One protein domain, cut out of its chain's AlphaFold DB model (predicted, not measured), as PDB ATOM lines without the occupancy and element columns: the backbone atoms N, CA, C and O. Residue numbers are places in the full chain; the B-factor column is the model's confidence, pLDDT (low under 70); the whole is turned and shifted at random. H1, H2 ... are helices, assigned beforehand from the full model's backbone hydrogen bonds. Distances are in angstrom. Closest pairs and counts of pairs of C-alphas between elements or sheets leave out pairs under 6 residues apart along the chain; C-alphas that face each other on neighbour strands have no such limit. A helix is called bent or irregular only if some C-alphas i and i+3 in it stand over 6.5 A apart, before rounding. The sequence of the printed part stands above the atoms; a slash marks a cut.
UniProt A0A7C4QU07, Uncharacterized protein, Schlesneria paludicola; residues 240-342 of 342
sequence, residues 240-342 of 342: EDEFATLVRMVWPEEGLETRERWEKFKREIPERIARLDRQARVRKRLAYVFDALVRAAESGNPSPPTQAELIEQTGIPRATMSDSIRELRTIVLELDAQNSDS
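What this domain is: This is residues 240 to 342 of the 342 residues of an uncharacterized protein of Schlesneria paludicola (UniProt A0A7C4QU07). A long helix, H5, crosses one face of a helical hairpin made by H2 and H3, and H1 packs on residues 322 to 332 of H5. The short H4 packs on H3, near the residues where H5 begins. The printed part has 103 residues with five named helices, in the order H1, H2, H3, H4, H5, and no named strand; its class is all helix, and the helix packing is mostly crossed, with 1 of 6 touching pairs at a shallow tilt. It is compact, with a radius of gyration of the C-alphas of 13.1 A, and its C-alphas span 35 by 33 by 22 A.

Where its parts are: H1, residues 240 to 250, begins at C-alpha 240 at (72.024, 16.231, 89.462) and is 15.8 A long. After a tight link comes H2, residues 256 to 275, 29.1 A long, with a kink of 28 degrees near residue 267; it is neither bent nor irregular, but only just: C-alphas 267 and 270 are 6.4 A apart. H3, residues 280 to 298, is 26.5 A long and begins at C-alpha 280 at (50.929, 29.098, 77.442). H4, residues 307 to 314, is 10.3 A long. H5, residues 318 to 340, is the longest helix at 32.9 A and ends at C-alpha 340 at (78.918, 26.109, 66.565).

How they stand to each other: H5 is the hub, touching four other helices. H1 touches it at a steep tilt of 47 degrees, the same way, and the closest C-alphas, of Leu 246 and Arg 329, are 4.9 A apart. H2 touches H5 with residues 265 to 273 alone, at a steep tilt of 63 degrees, opposite ways; the closest C-alphas are those of Ile 269 and Ile 331, 7.1 A apart. H3 touches H5 with residues 285 to 290 alone and is about perpendicular to it at 74 degrees; the closest C-alphas, of Leu 286 and Ser 324, are 5.8 A apart. H4 and H5 only just touch, with 3 pairs of C-alphas within 8 A, the closest being Ile 311 and Arg 318 at 6.5 A. H2 and H3 form a hairpin at a shallow tilt of 16 degrees, opposite ways, in which H2 touches H3 with residues 266 to 274 alone; the closest C-alphas, of Ile 273 and Arg 283, are 5.7 A apart. H4 touches H3, with the C-alphas of Ala 292 and Leu 310 closest at 7.1 A, and H2 and H4 are apart. Every O i to N i+4 pair is within hydrogen-bond range in H1, H3, H4 and H5; in H2 14 of 16 are.

The domain as a whole: The C-alphas of Glu 312 and Ser 342 are the two farthest apart, at 38.7 A. The printed part has no cut and no long link; the link from H3 to H4, 8 residues, is short. The mean pLDDT of the printed part is 84.8, and residues 240 to 241, 252 to 259, 300 to 303 and 342 are under 70.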
ATOM      1  N   GLU A 240      71.069  15.109  89.361       52.97
ATOM      2  CA  GLU A 240      72.024  16.231  89.462       52.97
ATOM      3  C   GLU A 240      72.687  16.648  88.140       52.97
ATOM      4  O   GLU A 240      73.082  17.807  87.989       52.97
ATOM      5  N   ASP A 241      72.773  15.753  87.155       66.50
ATOM      6  CA  ASP A 241      73.494  16.047  85.913       66.50
ATOM      7  C   ASP A 241      72.762  17.088  85.041       66.50
ATOM      8  O   ASP A 241      73.382  17.970  84.444       66.50
ATOM      9  N   GLU A 242      71.424  17.067  85.005       77.62
ATOM     10  CA  GLU A 242      70.654  17.956  84.123       77.62
ATOM     11  C   GLU A 242      70.681  19.415  84.596       77.62
ATOM     12  O   GLU A 242      70.882  20.327  83.787       77.62
ATOM     13  N   PHE A 243      70.511  19.648  85.902       78.69
ATOM     14  CA  PHE A 243      70.520  20.998  86.460       78.69
ATOM     15  C   PHE A 243      71.914  21.615  86.435       78.69
ATOM     16  O   PHE A 243      72.071  22.732  85.937       78.69
ATOM     17  N   ALA A 244      72.928  20.881  86.900       73.81
ATOM     18  CA  ALA A 244      74.305  21.357  86.875       73.81
ATOM     19  C   ALA A 244      74.762  21.665  85.440       73.81
ATOM     20  O   ALA A 244      75.427  22.677  85.215       73.81
ATOM     21  N   THR A 245      74.350  20.850  84.460       77.50
ATOM     22  CA  THR A 245      74.624  21.119  83.042       77.50
ATOM     23  C   THR A 245      73.957  22.410  82.573       77.50
ATOM     24  O   THR A 245      74.644  23.270  82.028       77.50
ATOM     25  N   LEU A 246      72.646  22.583  82.795       79.69
ATOM     26  CA  LEU A 246      71.937  23.809  82.399       79.69
ATOM     27  C   LEU A 246      72.605  25.047  82.999       79.69
ATOM     28  O   LEU A 246      72.877  26.018  82.298       79.69
ATOM     29  N   VAL A 247      72.877  24.988  84.297       78.69
ATOM     30  CA  VAL A 247      73.513  26.067  85.035       78.69
ATOM     31  C   VAL A 247      74.875  26.407  84.439       78.69
ATOM     32  O   VAL A 247      75.097  27.567  84.129       78.69
ATOM     33  N   ARG A 248      75.764  25.436  84.193       74.81
ATOM     34  CA  ARG A 248      77.084  25.708  83.589       74.81
ATOM     35  C   ARG A 248      76.995  26.336  82.201       74.81
ATOM     36  O   ARG A 248      77.857  27.123  81.838       74.81
ATOM     37  N   MET A 249      75.973  25.990  81.420       75.62
ATOM     38  CA  MET A 249      75.792  26.564  80.085       75.62
ATOM     39  C   MET A 249      75.284  28.007  80.137       75.62
ATOM     40  O   MET A 249      75.643  28.824  79.296       75.62
ATOM     41  N   VAL A 250      74.412  28.306  81.097       74.56
ATOM     42  CA  VAL A 250      73.701  29.584  81.193       74.56
ATOM     43  C   VAL A 250      74.445  30.565  82.103       74.56
ATOM     44  O   VAL A 250      74.318  31.767  81.929       74.56
ATOM     45  N   TRP A 251      75.244  30.098  83.055       78.06
ATOM     46  CA  TRP A 251      75.935  30.962  84.002       78.06
ATOM     47  C   TRP A 251      77.183  31.595  83.371       78.06
ATOM     48  O   TRP A 251      78.049  30.870  82.876       78.06
ATOM     49  N   PRO A 252      77.325  32.930  83.386       65.44
ATOM     50  CA  PRO A 252      78.503  33.577  82.835       65.44
ATOM     51  C   PRO A 252      79.731  33.295  83.713       65.44
ATOM     52  O   PRO A 252      79.834  33.788  84.834       65.44
ATOM     53  N   GLU A 253      80.703  32.553  83.190       59.69
ATOM     54  CA  GLU A 253      82.081  32.617  83.696       59.69
ATOM     55  C   GLU A 253      82.734  33.954  83.272       59.69
ATOM     56  O   GLU A 253      82.350  34.546  82.265       59.69
ATOM     57  N   GLU A 254      83.712  34.477  84.029       48.16
ATOM     58  CA  GLU A 254      84.265  35.850  83.894       48.16
ATOM     59  C   GLU A 254      85.091  36.145  82.593       48.16
ATOM     60  O   GLU A 254      86.028  36.950  82.610       48.16
ATOM     61  N   GLY A 255      84.781  35.536  81.444       47.94
ATOM     62  CA  GLY A 255      85.388  35.822  80.130       47.94
ATOM     63  C   GLY A 255      84.611  36.856  79.292       47.94
ATOM     64  O   GLY A 255      83.390  36.950  79.394       47.94
ATOM     65  N   LEU A 256      85.292  37.630  78.428       36.19
ATOM     66  CA  LEU A 256      84.627  38.548  77.474       36.19
ATOM     67  C   LEU A 256      83.762  37.786  76.458       36.19
ATOM     68  O   LEU A 256      82.605  38.144  76.256       36.19
ATOM     69  N   GLU A 257      84.293  36.699  75.895       51.50
ATOM     70  CA  GLU A 257      83.559  35.792  75.000       51.50
ATOM     71  C   GLU A 257      82.357  35.160  75.718       51.50
ATOM     72  O   GLU A 257      81.258  35.063  75.171       51.50
ATOM     73  N   THR A 258      82.525  34.828  76.999       66.25
ATOM     74  CA  THR A 258      81.456  34.306  77.854       66.25
ATOM     75  C   THR A 258      80.379  35.354  78.138       66.25
ATOM     76  O   THR A 258      79.199  35.016  78.217       66.25
ATOM     77  N   ARG A 259      80.746  36.640  78.220       67.69
ATOM     78  CA  ARG A 259      79.794  37.745  78.388       67.69
ATOM     79  C   ARG A 259      78.976  37.998  77.124       67.69
ATOM     80  O   ARG A 259      77.772  38.187  77.230       67.69
ATOM     81  N   GLU A 260      79.589  37.978  75.943       73.81
ATOM     82  CA  GLU A 260      78.852  38.111  74.676       73.81
ATOM     83  C   GLU A 260      77.906  36.927  74.448       73.81
ATOM     84  O   GLU A 260      76.737  37.120  74.100       73.81
ATOM     85  N   ARG A 261      78.376  35.707  74.737       80.12
ATOM     86  CA  ARG A 261      77.550  34.492  74.729       80.12
ATOM     87  C   ARG A 261      76.385  34.595  75.713       80.12
ATOM     88  O   ARG A 261      75.257  34.259  75.362       80.12
ATOM     89  N   TRP A 262      76.633  35.120  76.910       84.81
ATOM     90  CA  TRP A 262      75.602  35.343  77.917       84.81
ATOM     91  C   TRP A 262      74.548  36.361  77.472       84.81
ATOM     92  O   TRP A 262      73.352  36.074  77.521       84.81
ATOM     93  N   GLU A 263      74.964  37.525  76.967       85.38
ATOM     94  CA  GLU A 263      74.042  38.535  76.429       85.38
ATOM     95  C   GLU A 263      73.202  37.972  75.273       85.38
ATOM     96  O   GLU A 263      71.998  38.239  75.179       85.38
ATOM     97  N   LYS A 264      73.800  37.120  74.433       88.50
ATOM     98  CA  LYS A 264      73.083  36.397  73.381       88.50
ATOM     99  C   LYS A 264      72.033  35.443  73.961       88.50
ATOM    100  O   LYS A 264      70.883  35.477  73.522       88.50
ATOM    101  N   PHE A 265      72.387  34.644  74.967       91.38
ATOM    102  CA  PHE A 265      71.467  33.721  75.642       91.38
ATOM    103  C   PHE A 265      70.294  34.445  76.311       91.38
ATOM    104  O   PHE A 265      69.147  34.036  76.114       91.38
ATOM    105  N   LYS A 266      70.540  35.565  77.004       93.12
ATOM    106  CA  LYS A 266      69.475  36.398  77.596       93.12
ATOM    107  C   LYS A 266      68.463  36.890  76.565       93.12
ATOM    108  O   LYS A 266      67.282  36.999  76.881       93.12
ATOM    109  N   ARG A 267      68.910  37.186  75.342       94.31
ATOM    110  CA  ARG A 267      68.035  37.644  74.256       94.31
ATOM    111  C   ARG A 267      67.287  36.489  73.588       94.31
ATOM    112  O   ARG A 267      66.084  36.582  73.376       94.31
ATOM    113  N   GLU A 268      67.981  35.405  73.254       95.88
ATOM    114  CA  GLU A 268      67.452  34.376  72.348       95.88
ATOM    115  C   GLU A 268      66.645  33.278  73.056       95.88
ATOM    116  O   GLU A 268      65.687  32.755  72.480       95.88
ATOM    117  N   ILE A 269      66.961  32.948  74.312       95.62
ATOM    118  CA  ILE A 269      66.225  31.919  75.064       95.62
ATOM    119  C   ILE A 269      64.763  32.334  75.321       95.62
ATOM    120  O   ILE A 269      63.877  31.521  75.042       95.62
ATOM    121  N   PRO A 270      64.443  33.573  75.758       97.44
ATOM    122  CA  PRO A 270      63.051  34.007  75.894       97.44
ATOM    123  C   PRO A 270      62.260  33.942  74.582       97.44
ATOM    124  O   PRO A 270      61.100  33.524  74.584       97.44
ATOM    125  N   GLU A 271      62.885  34.291  73.451       96.81
ATOM    126  CA  GLU A 271      62.255  34.181  72.130       96.81
ATOM    127  C   GLU A 271      61.950  32.727  71.758       96.81
ATOM    128  O   GLU A 271      60.858  32.433  71.262       96.81
ATOM    129  N   ARG A 272      62.878  31.800  72.028       97.06
ATOM    130  CA  ARG A 272      62.654  30.364  71.805       97.06
ATOM    131  C   ARG A 272      61.541  29.828  72.686       97.06
ATOM    132  O   ARG A 272      60.628  29.192  72.166       97.06
ATOM    133  N   ILE A 273      61.561  30.149  73.982       97.38
ATOM    134  CA  ILE A 273      60.501  29.766  74.922       97.38
ATOM    135  C   ILE A 273      59.141  30.246  74.406       97.38
ATOM    136  O   ILE A 273      58.182  29.478  74.430       97.38
ATOM    137  N   ALA A 274      59.050  31.480  73.895       97.31
ATOM    138  CA  ALA A 274      57.811  32.043  73.360       97.31
ATOM    139  C   ALA A 274      57.275  31.294  72.124       97.31
ATOM    140  O   ALA A 274      56.055  31.223  71.947       97.31
ATOM    141  N   ARG A 275      58.160  30.710  71.303       96.88
ATOM    142  CA  ARG A 275      57.822  29.976  70.068       96.88
ATOM    143  C   ARG A 275      57.565  28.477  70.273       96.88
ATOM    144  O   ARG A 275      57.146  27.822  69.325       96.88
ATOM    145  N   LEU A 276      57.781  27.932  71.474       96.38
ATOM    146  CA  LEU A 276      57.541  26.511  71.754       96.38
ATOM    147  C   LEU A 276      56.079  26.111  71.507       96.38
ATOM    148  O   LEU A 276      55.151  26.760  72.017       96.38
ATOM    149  N   ASP A 277      55.889  24.973  70.833       96.94
ATOM    150  CA  ASP A 277      54.591  24.301  70.690       96.94
ATOM    151  C   ASP A 277      54.195  23.590  71.997       96.94
ATOM    152  O   ASP A 277      54.276  22.372  72.189       96.94
ATOM    153  N   ARG A 278      53.862  24.426  72.979       96.62
ATOM    154  CA  ARG A 278      53.483  24.058  74.341       96.62
ATOM    155  C   ARG A 278      52.306  24.907  74.800       96.62
ATOM    156  O   ARG A 278      51.929  25.907  74.193       96.62
ATOM    157  N   GLN A 279      51.713  24.538  75.927       96.69
ATOM    158  CA  GLN A 279      50.669  25.358  76.541       96.69
ATOM    159  C   GLN A 279      51.257  26.679  77.063       96.69
ATOM    160  O   GLN A 279      52.366  26.704  77.598       96.69
ATOM    161  N   ALA A 280      50.486  27.771  76.996       96.62
ATOM    162  CA  ALA A 280      50.929  29.098  77.442       96.62
ATOM    163  C   ALA A 280      51.442  29.112  78.897       96.62
ATOM    164  O   ALA A 280      52.421  29.788  79.204       96.62
ATOM    165  N   ARG A 281      50.831  28.305  79.778       95.69
ATOM    166  CA  ARG A 281      51.275  28.139  81.172       95.69
ATOM    167  C   ARG A 281      52.682  27.544  81.297       95.69
ATOM    168  O   ARG A 281      53.422  27.949  82.183       95.69
ATOM    169  N   VAL A 282      53.053  26.616  80.410       95.62
ATOM    170  CA  VAL A 282      54.379  25.977  80.405       95.62
ATOM    171  C   VAL A 282      55.420  26.979  79.922       95.62
ATOM    172  O   VAL A 282      56.405  27.193  80.618       95.62
ATOM    173  N   ARG A 283      55.150  27.692  78.819       97.56
ATOM    174  CA  ARG A 283      56.029  28.773  78.334       97.56
ATOM    175  C   ARG A 283      56.271  29.843  79.399       97.56
ATOM    176  O   ARG A 283      57.412  30.204  79.658       97.56
ATOM    177  N   LYS A 284      55.204  30.306  80.064       95.38
ATOM    178  CA  LYS A 284      55.308  31.288  81.155       95.38
ATOM    179  C   LYS A 284      56.180  30.771  82.303       95.38
ATOM    180  O   LYS A 284      56.982  31.526  82.836       95.38
ATOM    181  N   ARG A 285      56.039  29.493  82.663       96.88
ATOM    182  CA  ARG A 285      56.846  28.858  83.709       96.88
ATOM    183  C   ARG A 285      58.324  28.763  83.326       96.88
ATOM    184  O   ARG A 285      59.159  29.148  84.130       96.88
ATOM    185  N   LEU A 286      58.642  28.309  82.112       96.88
ATOM    186  CA  LEU A 286      60.025  28.248  81.614       96.88
ATOM    187  C   LEU A 286      60.678  29.631  81.603       96.88
ATOM    188  O   LEU A 286      61.792  29.781  82.092       96.88
ATOM    189  N   ALA A 287      59.956  30.644  81.109       96.50
ATOM    190  CA  ALA A 287      60.433  32.024  81.115       96.50
ATOM    191  C   ALA A 287      60.719  32.509  82.541       96.50
ATOM    192  O   ALA A 287      61.735  33.148  82.771       96.50
ATOM    193  N   TYR A 288      59.863  32.158  83.504       95.62
ATOM    194  CA  TYR A 288      60.040  32.550  84.900       95.62
ATOM    195  C   TYR A 288      61.246  31.876  85.573       95.62
ATOM    196  O   TYR A 288      61.988  32.543  86.288       95.62
ATOM    197  N   VAL A 289      61.480  30.584  85.308       95.50
ATOM    198  CA  VAL A 289      62.674  29.868  85.798       95.50
ATOM    199  C   VAL A 289      63.946  30.440  85.170       95.50
ATOM    200  O   VAL A 289      64.914  30.702  85.878       95.50
ATOM    201  N   PHE A 290      63.943  30.688  83.857       95.88
ATOM    202  CA  PHE A 290      65.083  31.295  83.170       95.88
ATOM    203  C   PHE A 290      65.394  32.698  83.706       95.88
ATOM    204  O   PHE A 290      66.537  33.012  84.009       95.88
ATOM    205  N   ASP A 291      64.372  33.524  83.896       95.19
ATOM    206  CA  ASP A 291      64.493  34.871  84.450       95.19
ATOM    207  C   ASP A 291      64.996  34.864  85.910       95.19
ATOM    208  O   ASP A 291      65.757  35.739  86.320       95.19
ATOM    209  N   ALA A 292      64.649  33.842  86.702       92.81
ATOM    210  CA  ALA A 292      65.241  33.631  88.025       92.81
ATOM    211  C   ALA A 292      66.746  33.300  87.949       92.81
ATOM    212  O   ALA A 292      67.527  33.892  88.694       92.81
ATOM    213  N   LEU A 293      67.161  32.439  87.011       90.94
ATOM    214  CA  LEU A 293      68.579  32.154  86.745       90.94
ATOM    215  C   LEU A 293      69.340  33.411  86.295       90.94
ATOM    216  O   LEU A 293      70.420  33.684  86.814       90.94
ATOM    217  N   VAL A 294      68.761  34.205  85.386       91.06
ATOM    218  CA  VAL A 294      69.344  35.475  84.919       91.06
ATOM    219  C   VAL A 294      69.533  36.442  86.082       91.06
ATOM    220  O   VAL A 294      70.630  36.964  86.263       91.06
ATOM    221  N   ARG A 295      68.501  36.642  86.912       89.19
ATOM    222  CA  ARG A 295      68.599  37.509  88.095       89.19
ATOM    223  C   ARG A 295      69.685  37.059  89.061       89.19
ATOM    224  O   ARG A 295      70.396  37.908  89.583       89.19
ATOM    225  N   ALA A 296      69.800  35.756  89.304       84.50
ATOM    226  CA  ALA A 296      70.822  35.221  90.196       84.50
ATOM    227  C   ALA A 296      72.238  35.440  89.629       84.50
ATOM    228  O   ALA A 296      73.160  35.752  90.382       84.50
ATOM    229  N   ALA A 297      72.413  35.326  88.310       83.56
ATOM    230  CA  ALA A 297      73.688  35.616  87.657       83.56
ATOM    231  C   ALA A 297      74.022  37.119  87.704       83.56
ATOM    232  O   ALA A 297      75.156  37.509  87.985       83.56
ATOM    233  N   GLU A 298      73.031  37.981  87.467       82.94
ATOM    234  CA  GLU A 298      73.205  39.438  87.446       82.94
ATOM    235  C   GLU A 298      73.328  40.063  88.843       82.94
ATOM    236  O   GLU A 298      73.928  41.131  88.976       82.94
ATOM    237  N   SER A 299      72.846  39.399  89.901       80.25
ATOM    238  CA  SER A 299      73.028  39.856  91.287       80.25
ATOM    239  C   SER A 299      74.472  39.728  91.784       80.25
ATOM    240  O   SER A 299      74.767  40.130  92.908       80.25
ATOM    241  N   GLY A 300      75.380  39.194  90.960       65.56
ATOM    242  CA  GLY A 300      76.785  39.012  91.314       65.56
ATOM    243  C   GLY A 300      76.992  37.883  92.320       65.56
ATOM    244  O   GLY A 300      77.935  37.938  93.115       65.56
ATOM    245  N   ASN A 301      76.109  36.877  92.313       67.06
ATOM    246  CA  ASN A 301      76.309  35.691  93.129       67.06
ATOM    247  C   ASN A 301      77.533  34.914  92.614       67.06
ATOM    248  O   ASN A 301      77.603  34.613  91.422       67.06
ATOM    249  N   PRO A 302      78.512  34.593  93.483       54.84
ATOM    250  CA  PRO A 302      79.728  33.883  93.085       54.84
ATOM    251  C   PRO A 302      79.447  32.432  92.687       54.84
ATOM    252  O   PRO A 302      80.293  31.789  92.075       54.84
ATOM    253  N   SER A 303      78.266  31.924  93.031       68.06
ATOM    254  CA  SER A 303      77.799  30.594  92.685       68.06
ATOM    255  C   SER A 303      76.405  30.642  92.072       68.06
ATOM    256  O   SER A 303      75.587  31.484  92.462       68.06
ATOM    257  N   PRO A 304      76.115  29.725  91.142       76.12
ATOM    258  CA  PRO A 304      74.767  29.550  90.644       76.12
ATOM    259  C   PRO A 304      73.805  29.103  91.747       76.12
ATOM    260  O   PRO A 304      74.235  28.410  92.673       76.12
ATOM    261  N   PRO A 305      72.511  29.465  91.653       82.56
ATOM    262  CA  PRO A 305      71.525  29.021  92.617       82.56
ATOM    263  C   PRO A 305      71.370  27.506  92.515       82.56
ATOM    264  O   PRO A 305      71.432  26.921  91.431       82.56
ATOM    265  N   THR A 306      71.131  26.867  93.646       83.69
ATOM    266  CA  THR A 306      70.692  25.479  93.730       83.69
ATOM    267  C   THR A 306      69.250  25.346  93.235       83.69
ATOM    268  O   THR A 306      68.471  26.305  93.214       83.69
ATOM    269  N   GLN A 307      68.840  24.131  92.866       85.69
ATOM    270  CA  GLN A 307      67.447  23.880  92.492       85.69
ATOM    271  C   GLN A 307      66.486  24.175  93.658       85.69
ATOM    272  O   GLN A 307      65.376  24.647  93.424       85.69
ATOM    273  N   ALA A 308      66.914  23.936  94.903       82.44
ATOM    274  CA  ALA A 308      66.143  24.254  96.103       82.44
ATOM    275  C   ALA A 308      65.897  25.765  96.247       82.44
ATOM    276  O   ALA A 308      64.752  26.172  96.436       82.44
ATOM    277  N   GLU A 309      66.929  26.591  96.059       84.62
ATOM    278  CA  GLU A 309      66.802  28.056  96.081       84.62
ATOM    279  C   GLU A 309      65.880  28.562  94.965       84.62
ATOM    280  O   GLU A 309      65.045  29.435  95.194       84.62
ATOM    281  N   LEU A 310      65.953  27.974  93.764       89.50
ATOM    282  CA  LEU A 310      65.020  28.308  92.684       89.50
ATOM    283  C   LEU A 310      63.582  27.896  93.015       89.50
ATOM    284  O   LEU A 310      62.650  28.624  92.673       89.50
ATOM    285  N   ILE A 311      63.366  26.741  93.653       90.00
ATOM    286  CA  ILE A 311      62.034  26.294  94.094       90.00
ATOM    287  C   ILE A 311      61.462  27.281  95.110       90.00
ATOM    288  O   ILE A 311      60.317  27.707  94.956       90.00
ATOM    289  N   GLU A 312      62.258  27.672  96.103       88.31
ATOM    290  CA  GLU A 312      61.868  28.650  97.118       88.31
ATOM    291  C   GLU A 312      61.543  30.009  96.486       88.31
ATOM    292  O   GLU A 312      60.469  30.564  96.720       88.31
ATOM    293  N   GLN A 313      62.414  30.503  95.603       89.88
ATOM    294  CA  GLN A 313      62.250  31.797  94.944       89.88
ATOM    295  C   GLN A 313      61.039  31.838  94.003       89.88
ATOM    296  O   GLN A 313      60.370  32.866  93.891       89.88
ATOM    297  N   THR A 314      60.774  30.746  93.284       91.75
ATOM    298  CA  THR A 314      59.733  30.713  92.243       91.75
ATOM    299  C   THR A 314      58.394  30.159  92.725       91.75
ATOM    300  O   THR A 314      57.386  30.312  92.031       91.75
ATOM    301  N   GLY A 315      58.362  29.477  93.873       93.88
ATOM    302  CA  GLY A 315      57.188  28.752  94.364       93.88
ATOM    303  C   GLY A 315      56.759  27.576  93.473       93.88
ATOM    304  O   GLY A 315      55.636  27.083  93.600       93.88
ATOM    305  N   ILE A 316      57.607  27.134  92.536       93.62
ATOM    306  CA  ILE A 316      57.300  26.029  91.621       93.62
ATOM    307  C   ILE A 316      57.554  24.697  92.343       93.62
ATOM    308  O   ILE A 316      58.659  24.481  92.837       93.62
ATOM    309  N   PRO A 317      56.591  23.752  92.360       93.69
ATOM    310  CA  PRO A 317      56.797  22.449  92.986       93.69
ATOM    311  C   PRO A 317      57.992  21.700  92.388       93.69
ATOM    312  O   PRO A 317      58.174  21.706  91.170       93.69
ATOM    313  N   ARG A 318      58.749  20.978  93.222       88.44
ATOM    314  CA  ARG A 318      59.995  20.285  92.839       88.44
ATOM    315  C   ARG A 318      59.907  19.502  91.528       88.44
ATOM    316  O   ARG A 318      60.680  19.771  90.619       88.44
ATOM    317  N   ALA A 319      58.928  18.604  91.394       85.12
ATOM    318  CA  ALA A 319      58.751  17.805  90.175       85.12
ATOM    319  C   ALA A 319      58.562  18.682  88.923       85.12
ATOM    320  O   ALA A 319      59.103  18.411  87.857       85.12
ATOM    321  N   THR A 320      57.838  19.792  89.078       90.75
ATOM    322  CA  THR A 320      57.600  20.750  87.996       90.75
ATOM    323  C   THR A 320      58.856  21.565  87.669       90.75
ATOM    324  O   THR A 320      59.067  21.918  86.509       90.75
ATOM    325  N   MET A 321      59.686  21.863  88.673       93.19
ATOM    326  CA  MET A 321      60.979  22.521  88.490       93.19
ATOM    327  C   MET A 321      61.943  21.621  87.708       93.19
ATOM    328  O   MET A 321      62.535  22.094  86.742       93.19
ATOM    329  N   SER A 322      62.043  20.333  88.057       86.38
ATOM    330  CA  SER A 322      62.899  19.375  87.340       86.38
ATOM    331  C   SER A 322      62.529  19.285  85.853       86.38
ATOM    332  O   SER A 322      63.399  19.393  84.991       86.38
ATOM    333  N   ASP A 323      61.234  19.201  85.527       89.38
ATOM    334  CA  ASP A 323      60.775  19.207  84.130       89.38
ATOM    335  C   ASP A 323      61.118  20.513  83.401       89.38
ATOM    336  O   ASP A 323      61.544  20.499  82.245       89.38
ATOM    337  N   SER A 324      60.958  21.653  84.078       93.62
ATOM    338  CA  SER A 324      61.314  22.955  83.512       93.62
ATOM    339  C   SER A 324      62.819  23.110  83.281       93.62
ATOM    340  O   SER A 324      63.203  23.677  82.261       93.62
ATOM    341  N   ILE A 325      63.665  22.580  84.165       91.44
ATOM    342  CA  ILE A 325      65.123  22.553  83.992       91.44
ATOM    343  C   ILE A 325      65.509  21.704  82.778       91.44
ATOM    344  O   ILE A 325      66.289  22.157  81.942       91.44
ATOM    345  N   ARG A 326      64.929  20.508  82.628       91.50
ATOM    346  CA  ARG A 326      65.204  19.622  81.486       91.50
ATOM    347  C   ARG A 326      64.837  20.263  80.148       91.50
ATOM    348  O   ARG A 326      65.597  20.195  79.180       91.50
ATOM    349  N   GLU A 327      63.678  20.918  80.090       94.81
ATOM    350  CA  GLU A 327      63.218  21.598  78.878       94.81
ATOM    351  C   GLU A 327      64.076  22.839  78.576       94.81
ATOM    352  O   GLU A 327      64.501  23.016  77.436       94.81
ATOM    353  N   LEU A 328      64.444  23.637  79.590       94.88
ATOM    354  CA  LEU A 328      65.400  24.740  79.420       94.88
ATOM    355  C   LEU A 328      66.764  24.251  78.924       94.88
ATOM    356  O   LEU A 328      67.322  24.849  78.008       94.88
ATOM    357  N   ARG A 329      67.284  23.146  79.467       92.56
ATOM    358  CA  ARG A 329      68.554  22.549  79.027       92.56
ATOM    359  C   ARG A 329      68.520  22.196  77.547       92.56
ATOM    360  O   ARG A 329      69.465  22.502  76.829       92.56
ATOM    361  N   THR A 330      67.421  21.603  77.093       94.06
ATOM    362  CA  THR A 330      67.229  21.255  75.678       94.06
ATOM    363  C   THR A 330      67.296  22.503  74.794       94.06
ATOM    364  O   THR A 330      68.047  22.525  73.824       94.06
ATOM    365  N   ILE A 331      66.603  23.582  75.180       94.88
ATOM    366  CA  ILE A 331      66.613  24.861  74.446       94.88
ATOM    367  C   ILE A 331      68.028  25.447  74.359       94.88
ATOM    368  O   ILE A 331      68.423  25.956  73.309       94.88
ATOM    369  N   VAL A 332      68.784  25.388  75.458       91.62
ATOM    370  CA  VAL A 332      70.151  25.922  75.526       91.62
ATOM    371  C   VAL A 332      71.104  25.096  74.660       91.62
ATOM    372  O   VAL A 332      71.875  25.679  73.905       91.62
ATOM    373  N   LEU A 333      71.012  23.761  74.693       89.56
ATOM    374  CA  LEU A 333      71.811  22.865  73.844       89.56
ATOM    375  C   LEU A 333      71.537  23.079  72.351       89.56
ATOM    376  O   LEU A 333      72.474  23.162  71.561       89.56
ATOM    377  N   GLU A 334      70.271  23.221  71.956       93.50
ATOM    378  CA  GLU A 334      69.907  23.511  70.565       93.50
ATOM    379  C   GLU A 334      70.428  24.871  70.094       93.50
ATOM    380  O   GLU A 334      70.810  25.029  68.934       93.50
ATOM    381  N   LEU A 335      70.411  25.873  70.976       91.88
ATOM    382  CA  LEU A 335      70.953  27.191  70.672       91.88
ATOM    383  C   LEU A 335      72.479  27.146  70.530       91.88
ATOM    384  O   LEU A 335      73.029  27.803  69.651       91.88
ATOM    385  N   ASP A 336      73.149  26.360  71.366       86.12
ATOM    386  CA  ASP A 336      74.601  26.216  71.340       86.12
ATOM    387  C   ASP A 336      75.106  25.480  70.094       86.12
ATOM    388  O   ASP A 336      76.059  25.922  69.450       86.12
ATOM    389  N   ALA A 337      74.406  24.414  69.693       89.25
ATOM    390  CA  ALA A 337      74.715  23.670  68.474       89.25
ATOM    391  C   ALA A 337      74.623  24.569  67.228       89.25
ATOM    392  O   ALA A 337      75.548  24.608  66.423       89.25
ATOM    393  N   GLN A 338      73.569  25.385  67.117       90.75
ATOM    394  CA  GLN A 338      73.396  26.310  65.986       90.75
ATOM    395  C   GLN A 338      74.481  27.390  65.906       90.75
ATOM    396  O   GLN A 338      74.772  27.893  64.823       90.75
ATOM    397  N   ASN A 339      75.076  27.746  67.043       81.69
ATOM    398  CA  ASN A 339      76.153  28.728  67.100       81.69
ATOM    399  C   ASN A 339      77.526  28.129  66.795       81.69
ATOM    400  O   ASN A 339      78.439  28.887  66.504       81.69
ATOM    401  N   SER A 340      77.668  26.807  66.882       78.81
ATOM    402  CA  SER A 340      78.918  26.109  66.565       78.81
ATOM    403  C   SER A 340      79.076  25.854  65.059       78.81
ATOM    404  O   SER A 340      80.192  25.656  64.588       78.81
ATOM    405  N   ASP A 341      77.969  25.886  64.311       76.81
ATOM    406  CA  ASP A 341      77.918  25.659  62.859       76.81
ATOM    407  C   ASP A 341      78.021  26.952  62.020       76.81
ATOM    408  O   ASP A 341      78.008  26.891  60.788       76.81
ATOM    409  N   SER A 342      78.080  28.122  62.669       69.94
ATOM    410  CA  SER A 342      78.198  29.451  62.037       69.94
ATOM    411  C   SER A 342      79.584  30.034  62.259       69.94
ATOM    412  O   SER A 342      80.120  30.633  61.298       69.94
TER     413      SER A 342